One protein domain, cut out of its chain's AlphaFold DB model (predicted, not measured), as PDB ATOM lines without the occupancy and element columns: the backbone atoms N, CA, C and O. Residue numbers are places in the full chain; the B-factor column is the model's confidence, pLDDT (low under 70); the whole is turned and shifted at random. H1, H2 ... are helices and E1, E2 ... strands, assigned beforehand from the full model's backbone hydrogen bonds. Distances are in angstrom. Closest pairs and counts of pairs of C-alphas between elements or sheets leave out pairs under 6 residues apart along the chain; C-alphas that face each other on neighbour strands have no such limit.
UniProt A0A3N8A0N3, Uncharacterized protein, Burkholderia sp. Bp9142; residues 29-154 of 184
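What this domain is: This is residues 29 to 154 of the 184 residues of an uncharacterized protein of Burkholderia sp. Bp9142 (UniProt A0A3N8A0N3). What does the model look like at first sight? A small closed barrel of five strands makes the core, with H2 packed beside the last residues of E5 at one end of the longest axis, and H1 with the loop of residues 53 to 67 at the other end. What is it built of? The printed part has 126 residues with five named strands and two named helices, in the order E1 H1 E2 E3 E4 E5 H2; the class is mixed, helices and strands, with 51 residues in named elements, under half. How is the whole shaped? Round the mixed ring run E1 E2 E3 E5 E4 and back to E1. It is compact, with a radius of gyration of the C-alphas of 14.4 A and spans of 42 by 32 by 23 A.

How they stand to each other: What lies beside the first strand? E1, residues 34 to 41, bends by 53 degrees at residue 38 and has staggered pairing, both times antiparallel. It pairs with E4, residues 102 to 106, over its residues 34 to 38, where N 35 and O 105 are 2.8 A apart. It pairs with E2, residues 68 to 75, over its residues 38 to 41, where N 38 and O 73 are 2.9 A apart. How does the ring close? E2 and E3, residues 83 to 90, form an antiparallel hairpin, with N 72 and O 86 3.0 A apart. E3 and E5, residues 121 to 128, are parallel, with N 89 and O 121 2.8 A apart. E4 and E5 form an antiparallel hairpin, with N 104 and O 125 3.0 A apart. Where are the helices? H1, residues 49 to 52, is on the barrel, near E2, and too short for an O i to N i+4 pair. H2, residues 134 to 143, is on the barrel; its closest C-alphas with E5 are those of Cys 136 and Cys 128, 5.9 A apart, and every O i to N i+4 pair in it is within hydrogen-bond range. H1 and H2 are apart.

Where its parts are: Where does E1 begin? C-alpha 34 is at (295.067, 229.085, 291.471). How long are the longer elements? From first to last C-alpha, E1 measures 19.8 A, E2 23.3 A, E3 20.9 A, E5 18.7 A and H2 14.6 A. Where does H2 end? C-alpha 143 is at (308.080, 222.424, 287.813).

The domain as a whole: How large is it? The two C-alphas farthest apart, those of Gln 62 and Gly 145, are 41.7 A apart. Is it continuous? The printed part has no cut; the links H1 to E2, E3 to E4 and E4 to E5 are long. Where is confidence low? The mean pLDDT of the printed part is 70.3, and 55 residues are under 70, among them residues 44 to 63 and 141 to 154.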
ATOM      1  N   ALA A  29     295.364 240.008 287.956       56.19
ATOM      2  CA  ALA A  29     295.897 238.916 287.137       56.19
ATOM      3  C   ALA A  29     295.678 237.517 287.755       56.19
ATOM      4  O   ALA A  29     295.448 236.556 287.019       56.19
ATOM      5  N   ALA A  30     295.704 237.415 289.087       59.44
ATOM      6  CA  ALA A  30     295.447 236.190 289.848       59.44
ATOM      7  C   ALA A  30     293.948 235.867 290.005       59.44
ATOM      8  O   ALA A  30     293.588 234.749 290.361       59.44
ATOM      9  N   SER A  31     293.071 236.830 289.726       66.50
ATOM     10  CA  SER A  31     291.612 236.723 289.806       66.50
ATOM     11  C   SER A  31     291.047 235.446 289.175       66.50
ATOM     12  O   SER A  31     291.199 235.208 287.977       66.50
ATOM     13  N   GLY A  32     290.364 234.626 289.980       67.88
ATOM     14  CA  GLY A  32     289.743 233.380 289.524       67.88
ATOM     15  C   GLY A  32     290.731 232.250 289.227       67.88
ATOM     16  O   GLY A  32     290.310 231.207 288.729       67.88
ATOM     17  N   LYS A  33     292.020 232.432 289.533       74.25
ATOM     18  CA  LYS A  33     293.076 231.445 289.305       74.25
ATOM     19  C   LYS A  33     293.577 230.842 290.610       74.25
ATOM     20  O   LYS A  33     293.375 231.369 291.710       74.25
ATOM     21  N   MET A  34     294.262 229.721 290.444       81.56
ATOM     22  CA  MET A  34     295.067 229.085 291.471       81.56
ATOM     23  C   MET A  34     296.492 229.637 291.403       81.56
ATOM     24  O   MET A  34     297.093 229.717 290.329       81.56
ATOM     25  N   VAL A  35     297.025 230.038 292.553       80.38
ATOM     26  CA  VAL A  35     298.364 230.614 292.681       80.38
ATOM     27  C   VAL A  35     299.125 229.875 293.766       80.38
ATOM     28  O   VAL A  35     298.660 229.743 294.900       80.38
ATOM     29  N   ARG A  36     300.331 229.412 293.443       83.25
ATOM     30  CA  ARG A  36     301.248 228.870 294.454       83.25
ATOM     31  C   ARG A  36     301.889 230.019 295.209       83.25
ATOM     32  O   ARG A  36     302.493 230.883 294.587       83.25
ATOM     33  N   MET A  37     301.781 230.012 296.531       83.50
ATOM     34  CA  MET A  37     302.300 231.049 297.424       83.50
ATOM     35  C   MET A  37     303.055 230.402 298.587       83.50
ATOM     36  O   MET A  37     303.006 229.186 298.776       83.50
ATOM     37  N   PHE A  38     303.750 231.206 299.386       84.44
ATOM     38  CA  PHE A  38     304.278 230.770 300.676       84.44
ATOM     39  C   PHE A  38     303.674 231.579 301.819       84.44
ATOM     40  O   PHE A  38     303.386 232.769 301.678       84.44
ATOM     41  N   VAL A  39     303.503 230.934 302.967       86.56
ATOM     42  CA  VAL A  39     302.979 231.553 304.184       86.56
ATOM     43  C   VAL A  39     304.043 232.471 304.792       86.56
ATOM     44  O   VAL A  39     305.131 232.035 305.161       86.56
ATOM     45  N   VAL A  40     303.747 233.763 304.915       81.94
ATOM     46  CA  VAL A  40     304.659 234.767 305.500       81.94
ATOM     47  C   VAL A  40     304.457 234.888 307.004       81.94
ATOM     48  O   VAL A  40     305.425 235.031 307.754       81.94
ATOM     49  N   ALA A  41     303.198 234.803 307.427       81.31
ATOM     50  CA  ALA A  41     302.779 234.774 308.816       81.31
ATOM     51  C   ALA A  41     301.814 233.596 308.975       81.31
ATOM     52  O   ALA A  41     300.744 233.598 308.362       81.31
ATOM     53  N   GLY A  42     302.253 232.580 309.726       74.88
ATOM     54  CA  GLY A  42     301.469 231.374 309.997       74.88
ATOM     55  C   GLY A  42     300.315 231.626 310.960       74.88
ATOM     56  O   GLY A  42     300.055 232.761 311.362       74.88
ATOM     57  N   GLU A  43     299.626 230.558 311.337       76.31
ATOM     58  CA  GLU A  43     298.523 230.634 312.288       76.31
ATOM     59  C   GLU A  43     299.049 230.797 313.719       76.31
ATOM     60  O   GLU A  43     299.839 229.983 314.207       76.31
ATOM     61  N   TYR A  44     298.583 231.833 314.416       66.56
ATOM     62  CA  TYR A  44     298.944 232.107 315.808       66.56
ATOM     63  C   TYR A  44     297.750 231.862 316.729       66.56
ATOM     64  O   TYR A  44     296.659 232.356 316.472       66.56
ATOM     65  N   ASP A  45     297.968 231.181 317.854       61.94
ATOM     66  CA  ASP A  45     296.963 231.030 318.912       61.94
ATOM     67  C   ASP A  45     296.906 232.315 319.770       61.94
ATOM     68  O   ASP A  45     297.431 232.342 320.885       61.94
ATOM     69  N   SER A  46     296.373 233.430 319.246       52.91
ATOM     70  CA  SER A  46     296.481 234.728 319.940       52.91
ATOM     71  C   SER A  46     295.395 235.765 319.629       52.91
ATOM     72  O   SER A  46     295.015 235.977 318.476       52.91
ATOM     73  N   LYS A  47     295.073 236.554 320.672       49.06
ATOM     74  CA  LYS A  47     294.285 237.804 320.670       49.06
ATOM     75  C   LYS A  47     294.723 238.846 319.644       49.06
ATOM     76  O   LYS A  47     294.008 239.796 319.349       49.06
ATOM     77  N   THR A  48     295.945 238.710 319.147       50.28
ATOM     78  CA  THR A  48     296.544 239.652 318.214       50.28
ATOM     79  C   THR A  48     296.177 239.359 316.767       50.28
ATOM     80  O   THR A  48     296.475 240.205 315.948       50.28
ATOM     81  N   LEU A  49     295.542 238.229 316.427       51.91
ATOM     82  CA  LEU A  49     295.234 237.813 315.045       51.91
ATOM     83  C   LEU A  49     294.692 238.941 314.132       51.91
ATOM     84  O   LEU A  49     295.341 239.220 313.123       51.91
ATOM     85  N   PRO A  50     293.604 239.663 314.480       48.09
ATOM     86  CA  PRO A  50     293.084 240.728 313.615       48.09
ATOM     87  C   PRO A  50     294.009 241.956 313.503       48.09
ATOM     88  O   PRO A  50     293.989 242.644 312.491       48.09
ATOM     89  N   HIS A  51     294.871 242.209 314.496       41.31
ATOM     90  CA  HIS A  51     295.825 243.332 314.493       41.31
ATOM     91  C   HIS A  51     297.206 242.957 313.912       41.31
ATOM     92  O   HIS A  51     297.899 243.798 313.346       41.31
ATOM     93  N   ALA A  52     297.619 241.696 314.055       44.91
ATOM     94  CA  ALA A  52     298.906 241.142 313.641       44.91
ATOM     95  C   ALA A  52     298.909 240.734 312.166       44.91
ATOM     96  O   ALA A  52     299.979 240.680 311.562       44.91
ATOM     97  N   LEU A  53     297.726 240.513 311.577       53.44
ATOM     98  CA  LEU A  53     297.550 240.356 310.134       53.44
ATOM     99  C   LEU A  53     297.451 241.705 309.383       53.44
ATOM    100  O   LEU A  53     297.013 241.767 308.237       53.44
ATOM    101  N   GLY A  54     297.848 242.815 310.018       41.72
ATOM    102  CA  GLY A  54     298.141 244.082 309.339       41.72
ATOM    103  C   GLY A  54     296.978 244.777 308.618       41.72
ATOM    104  O   GLY A  54     297.208 245.801 307.975       41.72
ATOM    105  N   ALA A  55     295.740 244.292 308.725       40.91
ATOM    106  CA  ALA A  55     294.569 245.034 308.286       40.91
ATOM    107  C   ALA A  55     294.289 246.106 309.339       40.91
ATOM    108  O   ALA A  55     293.792 245.817 310.425       40.91
ATOM    109  N   GLY A  56     294.677 247.348 309.056       38.00
ATOM    110  CA  GLY A  56     294.398 248.482 309.924       38.00
ATOM    111  C   GLY A  56     292.898 248.638 310.166       38.00
ATOM    112  O   GLY A  56     292.234 249.305 309.391       38.00
ATOM    113  N   GLY A  57     292.386 248.019 311.232       38.16
ATOM    114  CA  GLY A  57     291.191 248.366 312.010       38.16
ATOM    115  C   GLY A  57     289.822 248.455 311.323       38.16
ATOM    116  O   GLY A  57     288.836 248.528 312.047       38.16
ATOM    117  N   THR A  58     289.714 248.471 309.989       45.84
ATOM    118  CA  THR A  58     288.467 248.849 309.290       45.84
ATOM    119  C   THR A  58     287.904 247.798 308.335       45.84
ATOM    120  O   THR A  58     286.733 247.892 307.992       45.84
ATOM    121  N   THR A  59     288.685 246.796 307.912       51.22
ATOM    122  CA  THR A  59     288.254 245.757 306.941       51.22
ATOM    123  C   THR A  59     288.011 244.378 307.549       51.22
ATOM    124  O   THR A  59     287.523 243.493 306.855       51.22
ATOM    125  N   PHE A  60     288.363 244.189 308.819       61.12
ATOM    126  CA  PHE A  60     288.116 242.966 309.575       61.12
ATOM    127  C   PHE A  60     287.188 243.305 310.734       61.12
ATOM    128  O   PHE A  60     287.614 243.927 311.709       61.12
ATOM    129  N   ASN A  61     285.921 242.916 310.644       63.34
ATOM    130  CA  ASN A  61     285.036 243.002 311.795       63.34
ATOM    131  C   ASN A  61     285.344 241.892 312.825       63.34
ATOM    132  O   ASN A  61     286.053 240.918 312.558       63.34
ATOM    133  N   GLN A  62     284.772 242.023 314.025       64.62
ATOM    134  CA  GLN A  62     284.934 241.042 315.109       64.62
ATOM    135  C   GLN A  62     284.390 239.639 314.774       64.62
ATOM    136  O   GLN A  62     284.739 238.676 315.448       64.62
ATOM    137  N   SER A  63     283.526 239.498 313.765       68.06
ATOM    138  CA  SER A  63     283.022 238.187 313.331       68.06
ATOM    139  C   SER A  63     284.031 237.468 312.435       68.06
ATOM    140  O   SER A  63     284.184 236.253 312.544       68.06
ATOM    141  N   ALA A  64     284.749 238.199 311.579       71.31
ATOM    142  CA  ALA A  64     285.778 237.642 310.706       71.31
ATOM    143  C   ALA A  64     286.999 237.149 311.501       71.31
ATOM    144  O   ALA A  64     287.596 236.137 311.140       71.31
ATOM    145  N   SER A  65     287.339 237.779 312.631       74.56
ATOM    146  CA  SER A  65     288.473 237.358 313.476       74.56
ATOM    147  C   SER A  65     288.309 235.976 314.122       74.56
ATOM    148  O   SER A  65     289.269 235.442 314.670       74.56
ATOM    149  N   GLN A  66     287.114 235.386 314.048       80.56
ATOM    150  CA  GLN A  66     286.800 234.089 314.645       80.56
ATOM    151  C   GLN A  66     287.311 232.899 313.818       80.56
ATOM    152  O   GLN A  66     287.353 231.779 314.330       80.56
ATOM    153  N   TYR A  67     287.688 233.118 312.556       84.94
ATOM    154  CA  TYR A  67     288.150 232.080 311.625       84.94
ATOM    155  C   TYR A  67     289.683 231.994 311.562       84.94
ATOM    156  O   TYR A  67     290.399 232.780 312.183       84.94
ATOM    157  N   ARG A  68     290.200 231.007 310.822       86.56
ATOM    158  CA  ARG A  68     291.640 230.798 310.621       86.56
ATOM    159  C   ARG A  68     292.132 231.594 309.415       86.56
ATOM    160  O   ARG A  68     291.578 231.479 308.325       86.56
ATOM    161  N   TRP A  69     293.197 232.363 309.606       84.69
ATOM    162  CA  TRP A  69     293.730 233.287 308.607       84.69
ATOM    163  C   TRP A  69     295.253 233.241 308.578       84.69
ATOM    164  O   TRP A  69     295.890 233.109 309.624       84.69
ATOM    165  N   VAL A  70     295.834 233.415 307.391       84.75
ATOM    166  CA  VAL A  70     297.286 233.533 307.200       84.75
ATOM    167  C   VAL A  70     297.629 234.629 306.205       84.75
ATOM    168  O   VAL A  70     296.849 234.938 305.304       84.75
ATOM    169  N   HIS A  71     298.837 235.179 306.321       83.38
ATOM    170  CA  HIS A  71     299.412 235.965 305.234       83.38
ATOM    171  C   HIS A  71     300.156 235.076 304.265       83.38
ATOM    172  O   HIS A  71     301.013 234.288 304.669       83.38
ATOM    173  N   VAL A  72     299.904 235.293 302.983       81.81
ATOM    174  CA  VAL A  72     300.570 234.581 301.903       81.81
ATOM    175  C   VAL A  72     301.226 235.558 300.948       81.81
ATOM    176  O   VAL A  72     300.713 236.648 300.685       81.81
ATOM    177  N   MET A  73     302.385 235.159 300.437       80.56
ATOM    178  CA  MET A  73     303.139 235.931 299.467       80.56
ATOM    179  C   MET A  73     303.547 235.090 298.271       80.56
ATOM    180  O   MET A  73     303.913 233.921 298.364       80.56
ATOM    181  N   ALA A  74     303.515 235.770 297.144       77.25
ATOM    182  CA  ALA A  74     303.956 235.351 295.843       77.25
ATOM    183  C   ALA A  74     304.968 236.395 295.349       77.25
ATOM    184  O   ALA A  74     304.697 237.596 295.388       77.25
ATOM    185  N   GLN A  75     306.155 235.968 294.923       68.38
ATOM    186  CA  GLN A  75     307.214 236.867 294.443       68.38
ATOM    187  C   GLN A  75     307.534 236.582 292.980       68.38
ATOM    188  O   GLN A  75     308.210 235.611 292.692       68.38
ATOM    189  N   GLY A  76     307.117 237.454 292.067       55.97
ATOM    190  CA  GLY A  76     307.484 237.437 290.652       55.97
ATOM    191  C   GLY A  76     308.991 237.547 290.400       55.97
ATOM    192  O   GLY A  76     309.648 238.424 290.965       55.97
ATOM    193  N   HIS A  77     309.540 236.754 289.469       45.53
ATOM    194  CA  HIS A  77     310.851 237.048 288.882       45.53
ATOM    195  C   HIS A  77     310.900 236.885 287.358       45.53
ATOM    196  O   HIS A  77     311.197 235.813 286.833       45.53
ATOM    197  N   LYS A  78     310.665 237.996 286.654       41.94
ATOM    198  CA  LYS A  78     311.351 238.370 285.405       41.94
ATOM    199  C   LYS A  78     311.057 239.849 285.114       41.94
ATOM    200  O   LYS A  78     309.912 240.218 284.899       41.94
ATOM    201  N   GLY A  79     312.083 240.701 285.138       41.66
ATOM    202  CA  GLY A  79     312.017 242.101 284.679       41.66
ATOM    203  C   GLY A  79     311.368 243.119 285.628       41.66
ATOM    204  O   GLY A  79     311.864 244.236 285.719       41.66
ATOM    205  N   PHE A  80     310.343 242.737 286.395       44.03
ATOM    206  CA  PHE A  80     309.680 243.593 287.388       44.03
ATOM    207  C   PHE A  80     309.440 242.792 288.676       44.03
ATOM    208  O   PHE A  80     308.966 241.657 288.629       44.03
ATOM    209  N   ARG A  81     309.822 243.339 289.839       54.25
ATOM    210  CA  ARG A  81     309.581 242.710 291.150       54.25
ATOM    211  C   ARG A  81     308.105 242.863 291.529       54.25
ATOM    212  O   ARG A  81     307.765 243.704 292.357       54.25
ATOM    213  N   THR A  82     307.228 242.070 290.929       56.44
ATOM    214  CA  THR A  82     305.822 242.032 291.342       56.44
ATOM    215  C   THR A  82     305.705 241.150 292.578       56.44
ATOM    216  O   THR A  82     306.037 239.970 292.530       56.44
ATOM    217  N   THR A  83     305.275 241.722 293.700       67.00
ATOM    218  CA  THR A  83     304.969 240.959 294.915       67.00
ATOM    219  C   THR A  83     303.463 240.955 295.094       67.00
ATOM    220  O   THR A  83     302.865 242.020 295.220       67.00
ATOM    221  N   LEU A  84     302.871 239.768 295.099       74.00
ATOM    222  CA  LEU A  84     301.474 239.553 295.438       74.00
ATOM    223  C   LEU A  84     301.430 239.144 296.911       74.00
ATOM    224  O   LEU A  84     302.086 238.185 297.313       74.00
ATOM    225  N   TYR A  85     300.730 239.922 297.728       77.19
ATOM    226  CA  TYR A  85     300.664 239.743 299.174       77.19
ATOM    227  C   TYR A  85     299.222 239.918 299.618       77.19
ATOM    228  O   TYR A  85     298.659 240.993 299.431       77.19
ATOM    229  N   THR A  86     298.639 238.880 300.207       77.94
ATOM    230  CA  THR A  86     297.234 238.906 300.620       77.94
ATOM    231  C   THR A  86     297.013 238.147 301.928       77.94
ATOM    232  O   THR A  86     297.913 237.472 302.444       77.94
ATOM    233  N   ILE A  87     295.818 238.302 302.489       81.06
ATOM    234  CA  ILE A  87     295.309 237.510 303.606       81.06
ATOM    235  C   ILE A  87     294.443 236.406 303.008       81.06
ATOM    236  O   ILE A  87     293.513 236.692 302.258       81.06
ATOM    237  N   ALA A  88     294.747 235.155 303.340       84.06
ATOM    238  CA  ALA A  88     293.984 234.007 302.877       84.06
ATOM    239  C   ALA A  88     293.239 233.339 304.034       84.06
ATOM    240  O   ALA A  88     293.789 233.147 305.123       84.06
ATOM    241  N   LEU A  89     291.988 232.975 303.768       88.00
ATOM    242  CA  LEU A  89     291.153 232.179 304.653       88.00
ATOM    243  C   LEU A  89     291.614 230.720 304.619       88.00
ATOM    244  O   LEU A  89     291.868 230.163 303.546       88.00
ATOM    245  N   VAL A  90     291.706 230.099 305.793       90.19
ATOM    246  CA  VAL A  90     292.138 228.709 305.940       90.19
ATOM    247  C   VAL A  90     290.931 227.828 306.277       90.19
ATOM    248  O   VAL A  90     290.307 228.023 307.322       90.19
ATOM    249  N   PRO A  91     290.586 226.863 305.417       91.25
ATOM    250  CA  PRO A  91     289.491 225.940 305.672       91.25
ATOM    251  C   PRO A  91     289.869 224.831 306.662       91.25
ATOM    252  O   PRO A  91     291.044 224.532 306.874       91.25
ATOM    253  N   ASP A  92     288.862 224.185 307.251       89.62
ATOM    254  CA  ASP A  92     289.017 223.169 308.305       89.62
ATOM    255  C   ASP A  92     289.852 221.960 307.867       89.62
ATOM    256  O   ASP A  92     290.556 221.361 308.676       89.62
ATOM    257  N   GLN A  93     289.791 221.614 306.581       90.25
ATOM    258  CA  GLN A  93     290.498 220.476 305.992       90.25
ATOM    259  C   GLN A  93     292.003 220.732 305.834       90.25
ATOM    260  O   GLN A  93     292.769 219.792 305.621       90.25
ATOM    261  N   VAL A  94     292.437 221.994 305.898       90.81
ATOM    262  CA  VAL A  94     293.848 222.363 305.767       90.81
ATOM    263  C   VAL A  94     294.509 222.278 307.147       90.81
ATOM    264  O   VAL A  94     293.988 222.885 308.094       90.81
ATOM    265  N   PRO A  95     295.642 221.557 307.288       89.56
ATOM    266  CA  PRO A  95     296.365 221.450 308.558       89.56
ATOM    267  C   PRO A  95     296.850 222.819 309.037       89.56
ATOM    268  O   PRO A  95     296.830 223.792 308.278       89.56
ATOM    269  N   LYS A  96     297.265 222.920 310.304       86.75
ATOM    270  CA  LYS A  96     297.770 224.186 310.846       86.75
ATOM    271  C   LYS A  96     298.974 224.671 310.037       86.75
ATOM    272  O   LYS A  96     299.974 223.968 309.905       86.75
ATOM    273  N   LEU A  97     298.871 225.892 309.521       88.56
ATOM    274  CA  LEU A  97     299.887 226.478 308.657       88.56
ATOM    275  C   LEU A  97     300.973 227.200 309.452       88.56
ATOM    276  O   LEU A  97     300.704 228.027 310.330       88.56
ATOM    277  N   HIS A  98     302.215 226.948 309.062       86.50
ATOM    278  CA  HIS A  98     303.421 227.540 309.613       86.50
ATOM    279  C   HIS A  98     304.063 228.500 308.617       86.50
ATOM    280  O   HIS A  98     303.849 228.458 307.404       86.50
ATOM    281  N   ARG A  99     304.895 229.399 309.141       85.06
ATOM    282  CA  ARG A  99     305.687 230.295 308.301       85.06
ATOM    283  C   ARG A  99     306.573 229.475 307.357       85.06
ATOM    284  O   ARG A  99     307.295 228.591 307.799       85.06
ATOM    285  N   ASN A 100     306.590 229.873 306.089       84.00
ATOM    286  CA  ASN A 100     307.269 229.243 304.954       84.00
ATOM    287  C   ASN A 100     306.630 227.957 304.413       84.00
ATOM    288  O   ASN A 100     307.221 227.350 303.517       84.00
ATOM    289  N   ASP A 101     305.437 227.571 304.873       87.38
ATOM    290  CA  ASP A 101     304.663 226.541 304.180       87.38
ATOM    291  C   ASP A 101     304.363 227.006 302.755       87.38
ATOM    292  O   ASP A 101     303.916 228.137 302.539       87.38
ATOM    293  N   TYR A 102     304.604 226.136 301.779       87.81
ATOM    294  CA  TYR A 102     304.164 226.348 300.405       87.81
ATOM    295  C   TYR A 102     302.737 225.854 300.273       87.81
ATOM    296  O   TYR A 102     302.435 224.698 300.571       87.81
ATOM    297  N   VAL A 103     301.876 226.728 299.782       88.75
ATOM    298  CA  VAL A 103     300.435 226.516 299.703       88.75
ATOM    299  C   VAL A 103     299.930 226.865 298.317       88.75
ATOM    300  O   VAL A 103     300.545 227.639 297.581       88.75
ATOM    301  N   GLU A 104     298.791 226.290 297.963       89.19
ATOM    302  CA  GLU A 104     298.042 226.682 296.780       89.19
ATOM    303  C   GLU A 104     296.824 227.503 297.198       89.19
ATOM    304  O   GLU A 104     296.054 227.103 298.078       89.19
ATOM    305  N   VAL A 105     296.665 228.667 296.578       86.88
ATOM    306  CA  VAL A 105     295.703 229.689 296.979       86.88
ATOM    307  C   VAL A 105     294.785 229.996 295.809       86.88
ATOM    308  O   VAL A 105     295.251 230.341 294.726       86.88
ATOM    309  N   LYS A 106     293.478 229.899 296.035       86.19
ATOM    310  CA  LYS A 106     292.473 230.385 295.092       86.19
ATOM    311  C   LYS A 106     292.235 231.862 295.349       86.19
ATOM    312  O   LYS A 106     291.847 232.224 296.457       86.19
ATOM    313  N   PHE A 107     292.385 232.698 294.330       77.00
ATOM    314  CA  PHE A 107     291.969 234.097 294.406       77.00
ATOM    315  C   PHE A 107     290.518 234.232 293.949       77.00
ATOM    316  O   PHE A 107     290.152 233.797 292.854       77.00
ATOM    317  N   LEU A 108     289.677 234.841 294.785       67.19
ATOM    318  CA  LEU A 108     288.349 235.272 294.354       67.19
ATOM    319  C   LEU A 108     288.468 236.516 293.474       67.19
ATOM    320  O   LEU A 108     289.426 237.279 293.577       67.19
ATOM    321  N   THR A 109     287.501 236.694 292.580       57.91
ATOM    322  CA  THR A 109     287.509 237.774 291.600       57.91
ATOM    323  C   THR A 109     287.565 239.136 292.303       57.91
ATOM    324  O   THR A 109     286.705 239.453 293.118       57.91
ATOM    325  N   ILE A 110     288.602 239.925 292.015       50.44
ATOM    326  CA  ILE A 110     289.121 241.012 292.877       50.44
ATOM    327  C   ILE A 110     288.280 242.272 293.007       50.44
ATOM    328  O   ILE A 110     288.702 243.191 293.703       50.44
ATOM    329  N   SER A 111     287.083 242.352 292.431       48.59
ATOM    330  CA  SER A 111     286.342 243.605 292.571       48.59
ATOM    331  C   SER A 111     286.034 243.948 294.032       48.59
ATOM    332  O   SER A 111     286.051 245.130 294.344       48.59
ATOM    333  N   GLU A 112     285.843 242.977 294.937       52.84
ATOM    334  CA  GLU A 112     285.534 243.265 296.348       52.84
ATOM    335  C   GLU A 112     285.995 242.120 297.270       52.84
ATOM    336  O   GLU A 112     285.201 241.261 297.646       52.84
ATOM    337  N   SER A 113     287.282 242.075 297.650       60.94
ATOM    338  CA  SER A 113     287.652 241.229 298.796       60.94
ATOM    339  C   SER A 113     286.936 241.756 300.036       60.94
ATOM    340  O   SER A 113     287.211 242.863 300.499       60.94
ATOM    341  N   ASN A 114     286.009 240.962 300.554       67.62
ATOM    342  CA  ASN A 114     285.180 241.288 301.695       67.62
ATOM    343  C   ASN A 114     285.371 240.217 302.771       67.62
ATOM    344  O   ASN A 114     284.701 239.181 302.791       67.62
ATOM    345  N   TYR A 115     286.329 240.472 303.664       71.12
ATOM    346  CA  TYR A 115     286.692 239.555 304.743       71.12
ATOM    347  C   TYR A 115     285.530 239.304 305.710       71.12
ATOM    348  O   TYR A 115     285.410 238.198 306.235       71.12
ATOM    349  N   ASP A 116     284.628 240.273 305.868       66.94
ATOM    350  CA  ASP A 116     283.435 240.148 306.709       66.94
ATOM    351  C   ASP A 116     282.457 239.092 306.181       66.94
ATOM    352  O   ASP A 116     281.784 238.416 306.959       66.94
ATOM    353  N   HIS A 117     282.415 238.917 304.859       71.31
ATOM    354  CA  HIS A 117     281.614 237.899 304.183       71.31
ATOM    355  C   HIS A 117     282.438 236.680 303.749       71.31
ATOM    356  O   HIS A 117     281.940 235.852 302.987       71.31
ATOM    357  N   LEU A 118     283.689 236.557 304.218       73.44
ATOM    358  CA  LEU A 118     284.628 235.494 303.829       73.44
ATOM    359  C   LEU A 118     284.884 235.426 302.310       73.44
ATOM    360  O   LEU A 118     285.306 234.400 301.777       73.44
ATOM    361  N   GLN A 119     284.656 236.533 301.606       76.00
ATOM    362  CA  GLN A 119     284.903 236.671 300.178       76.00
ATOM    363  C   GLN A 119     286.332 237.161 299.977       76.00
ATOM    364  O   GLN A 119     286.588 238.347 299.826       76.00
ATOM    365  N   THR A 120     287.293 236.250 300.026       78.19
ATOM    366  CA  THR A 120     288.713 236.572 299.866       78.19
ATOM    367  C   THR A 120     289.495 235.378 299.326       78.19
ATOM    368  O   THR A 120     288.909 234.348 298.999       78.19
ATOM    369  N   ALA A 121     290.814 235.499 299.212       83.94
ATOM    370  CA  ALA A 121     291.680 234.387 298.862       83.94
ATOM    371  C   ALA A 121     291.498 233.210 299.841       83.94
ATOM    372  O   ALA A 121     291.356 233.410 301.047       83.94
ATOM    373  N   VAL A 122     291.517 231.977 299.334       89.06
ATOM    374  CA  VAL A 122     291.318 230.762 300.140       89.06
ATOM    375  C   VAL A 122     292.482 229.803 299.936       89.06
ATOM    376  O   VAL A 122     292.844 229.496 298.798       89.06
ATOM    377  N   ILE A 123     293.055 229.297 301.032       91.31
ATOM    378  CA  ILE A 123     294.015 228.191 300.972       91.31
ATOM    379  C   ILE A 123     293.277 226.917 300.568       91.31
ATOM    380  O   ILE A 123     292.337 226.505 301.237       91.31
ATOM    381  N   THR A 124     293.726 226.264 299.503       90.50
ATOM    382  CA  THR A 124     293.094 225.029 299.010       90.50
ATOM    383  C   THR A 124     293.846 223.773 299.435       90.50
ATOM    384  O   THR A 124     293.219 222.754 299.710       90.50
ATOM    385  N   LYS A 125     295.181 223.837 299.528       89.62
ATOM    386  CA  LYS A 125     296.033 222.747 300.029       89.62
ATOM    387  C   LYS A 125     297.420 223.244 300.428       89.62
ATOM    388  O   LYS A 125     297.906 224.262 299.929       89.62
ATOM    389  N   VAL A 126     298.081 222.452 301.267       90.56
ATOM    390  CA  VAL A 126     299.528 222.533 301.496       90.56
ATOM    391  C   VAL A 126     300.234 221.732 300.410       90.56
ATOM    392  O   VAL A 126     299.919 220.567 300.184       90.56
ATOM    393  N   LEU A 127     301.184 222.364 299.730       88.06
ATOM    394  CA  LEU A 127     302.023 221.730 298.718       88.06
ATOM    395  C   LEU A 127     303.289 221.148 299.344       88.06
ATOM    396  O   LEU A 127     303.627 219.997 299.090       88.06
ATOM    397  N   CYS A 128     303.977 221.942 300.167       88.00
ATOM    398  CA  CYS A 128     305.140 221.500 300.929       88.00
ATOM    399  C   CYS A 128     305.142 222.176 302.304       88.00
ATOM    400  O   CYS A 128     305.187 223.408 302.350       88.00
ATOM    401  N   PRO A 129     305.154 221.410 303.406       87.44
ATOM    402  CA  PRO A 129     305.335 221.985 304.730       87.44
ATOM    403  C   PRO A 129     306.756 222.548 304.883       87.44
ATOM    404  O   PRO A 129     307.706 222.035 304.284       87.44
ATOM    405  N   ALA A 130     306.904 223.593 305.694       81.56
ATOM    406  CA  ALA A 130     308.158 224.286 305.969       81.56
ATOM    407  C   ALA A 130     309.214 223.344 306.561       81.56
ATOM    408  O   ALA A 130     310.378 223.393 306.157       81.56
ATOM    409  N   ASP A 131     308.780 222.446 307.448       79.75
ATOM    410  CA  ASP A 131     309.612 221.422 308.092       79.75
ATOM    411  C   ASP A 131     309.708 220.123 307.267       79.75
ATOM    412  O   ASP A 131     310.269 219.119 307.706       79.75
ATOM    413  N   GLY A 132     309.146 220.120 306.055       75.81
ATOM    414  CA  GLY A 132     309.158 218.976 305.154       75.81
ATOM    415  C   GLY A 132     310.501 218.746 304.450       75.81
ATOM    416  O   GLY A 132     311.413 219.578 304.492       75.81
ATOM    417  N   PRO A 133     310.636 217.624 303.719       78.19
ATOM    418  CA  PRO A 133     311.836 217.337 302.944       78.19
ATOM    419  C   PRO A 133     312.132 218.451 301.931       78.19
ATOM    420  O   PRO A 133     311.281 218.827 301.121       78.19
ATOM    421  N   ASN A 134     313.386 218.915 301.898       75.19
ATOM    422  CA  ASN A 134     313.853 219.929 300.940       75.19
ATOM    423  C   ASN A 134     313.589 219.548 299.469       75.19
ATOM    424  O   ASN A 134     313.536 220.421 298.599       75.19
ATOM    425  N   GLU A 135     313.439 218.256 299.185       80.69
ATOM    426  CA  GLU A 135     313.112 217.716 297.866       80.69
ATOM    427  C   GLU A 135     311.751 218.182 297.354       80.69
ATOM    428  O   GLU A 135     311.651 218.521 296.178       80.69
ATOM    429  N   CYS A 136     310.745 218.304 298.228       81.56
ATOM    430  CA  CYS A 136     309.415 218.793 297.865       81.56
ATOM    431  C   CYS A 136     309.503 220.213 297.286       81.56
ATOM    432  O   CYS A 136     309.077 220.482 296.163       81.56
ATOM    433  N   ARG A 137     310.183 221.114 298.006       75.62
ATOM    434  CA  ARG A 137     310.391 222.498 297.564       75.62
ATOM    435  C   ARG A 137     311.219 222.573 296.283       75.62
ATOM    436  O   ARG A 137     310.900 223.350 295.388       75.62
ATOM    437  N   ARG A 138     312.267 221.752 296.160       74.38
ATOM    438  CA  ARG A 138     313.069 221.677 294.926       74.38
ATOM    439  C   ARG A 138     312.241 221.182 293.741       74.38
ATOM    440  O   ARG A 138     312.420 221.700 292.644       74.38
ATOM    441  N   ALA A 139     311.352 220.210 293.940       76.25
ATOM    442  CA  ALA A 139     310.450 219.721 292.903       76.25
ATOM    443  C   ALA A 139     309.475 220.820 292.458       76.25
ATOM    444  O   ALA A 139     309.380 221.083 291.259       76.25
ATOM    445  N   LEU A 140     308.856 221.540 293.403       72.81
ATOM    446  CA  LEU A 140     307.999 222.688 293.089       72.81
ATOM    447  C   LEU A 140     308.733 223.736 292.243       72.81
ATOM    448  O   LEU A 140     308.238 224.111 291.183       72.81
ATOM    449  N   LEU A 141     309.943 224.136 292.653       68.38
ATOM    450  CA  LEU A 141     310.762 225.119 291.930       68.38
ATOM    451  C   LEU A 141     311.197 224.646 290.532       68.38
ATOM    452  O   LEU A 141     311.364 225.458 289.623       68.38
ATOM    453  N   ARG A 142     311.395 223.335 290.344       66.56
ATOM    454  CA  ARG A 142     311.710 222.752 289.030       66.56
ATOM    455  C   ARG A 142     310.501 222.781 288.103       66.56
ATOM    456  O   ARG A 142     310.650 223.150 286.943       66.56
ATOM    457  N   THR A 143     309.321 222.426 288.609       63.50
ATOM    458  CA  THR A 143     308.080 222.424 287.813       63.50
ATOM    459  C   THR A 143     307.607 223.824 287.433       63.50
ATOM    460  O   THR A 143     307.031 223.994 286.367       63.50
ATOM    461  N   SER A 144     307.895 224.843 288.250       58.41
ATOM    462  CA  SER A 144     307.560 226.238 287.938       58.41
ATOM    463  C   SER A 144     308.542 226.908 286.966       58.41
ATOM    464  O   SER A 144     308.363 228.077 286.623       58.41
ATOM    465  N   GLY A 145     309.603 226.208 286.538       50.38
ATOM    466  CA  GLY A 145     310.597 226.713 285.584       50.38
ATOM    467  C   GLY A 145     311.426 227.903 286.083       50.38
ATOM    468  O   GLY A 145     312.171 228.496 285.301       50.38
ATOM    469  N   ASN A 146     311.309 228.284 287.360       50.03
ATOM    470  CA  ASN A 146     311.930 229.491 287.894       50.03
ATOM    471  C   ASN A 146     312.253 229.336 289.389       50.03
ATOM    472  O   ASN A 146     311.370 229.152 290.226       50.03
ATOM    473  N   TRP A 147     313.542 229.437 289.720       44.34
ATOM    474  CA  TRP A 147     314.112 229.124 291.040       44.34
ATOM    475  C   TRP A 147     313.705 230.104 292.153       44.34
ATOM    476  O   TRP A 147     314.011 229.869 293.320       44.34
ATOM    477  N   SER A 148     313.024 231.193 291.803       47.38
ATOM    478  CA  SER A 148     312.724 232.309 292.702       47.38
ATOM    479  C   SER A 148     311.289 232.830 292.601       47.38
ATOM    480  O   SER A 148     311.021 233.900 293.137       47.38
ATOM    481  N   ASN A 149     310.364 232.111 291.944       46.94
ATOM    482  CA  ASN A 149     309.049 232.672 291.630       46.94
ATOM    483  C   ASN A 149     307.843 231.805 292.041       46.94
ATOM    484  O   ASN A 149     307.550 230.821 291.362       46.94
ATOM    485  N   PRO A 150     307.090 232.193 293.085       50.12
ATOM    486  CA  PRO A 150     305.719 231.759 293.290       50.12
ATOM    487  C   PRO A 150     304.716 232.806 292.774       50.12
ATOM    488  O   PRO A 150     303.911 233.295 293.528       50.12
ATOM    489  N   LEU A 151     304.749 233.191 291.500       52.69
ATOM    490  CA  LEU A 151     303.559 233.590 290.725       52.69
ATOM    491  C   LEU A 151     303.266 232.477 289.718       52.69
ATOM    492  O   LEU A 151     303.008 232.722 288.544       52.69
ATOM    493  N   GLY A 152     303.412 231.227 290.161       55.69
ATOM    494  CA  GLY A 152     302.939 230.095 289.390       55.69
ATOM    495  C   GLY A 152     301.425 230.155 289.413       55.69
ATOM    496  O   GLY A 152     300.823 229.539 290.289       55.69
ATOM    497  N   GLU A 153     300.837 230.936 288.505       57.16
ATOM    498  CA  GLU A 153     299.539 230.569 287.961       57.16
ATOM    499  C   GLU A 153     299.681 229.107 287.569       57.16
ATOM    500  O   GLU A 153     300.574 228.727 286.807       57.16
ATOM    501  N   THR A 154     298.906 228.270 288.227       60.12
ATOM    502  CA  THR A 154     298.894 226.862 287.895       60.12
ATOM    503  C   THR A 154     297.847 226.662 286.822       60.12
ATOM    504  O   THR A 154     296.742 227.188 286.944       60.12
TER     505      THR A 154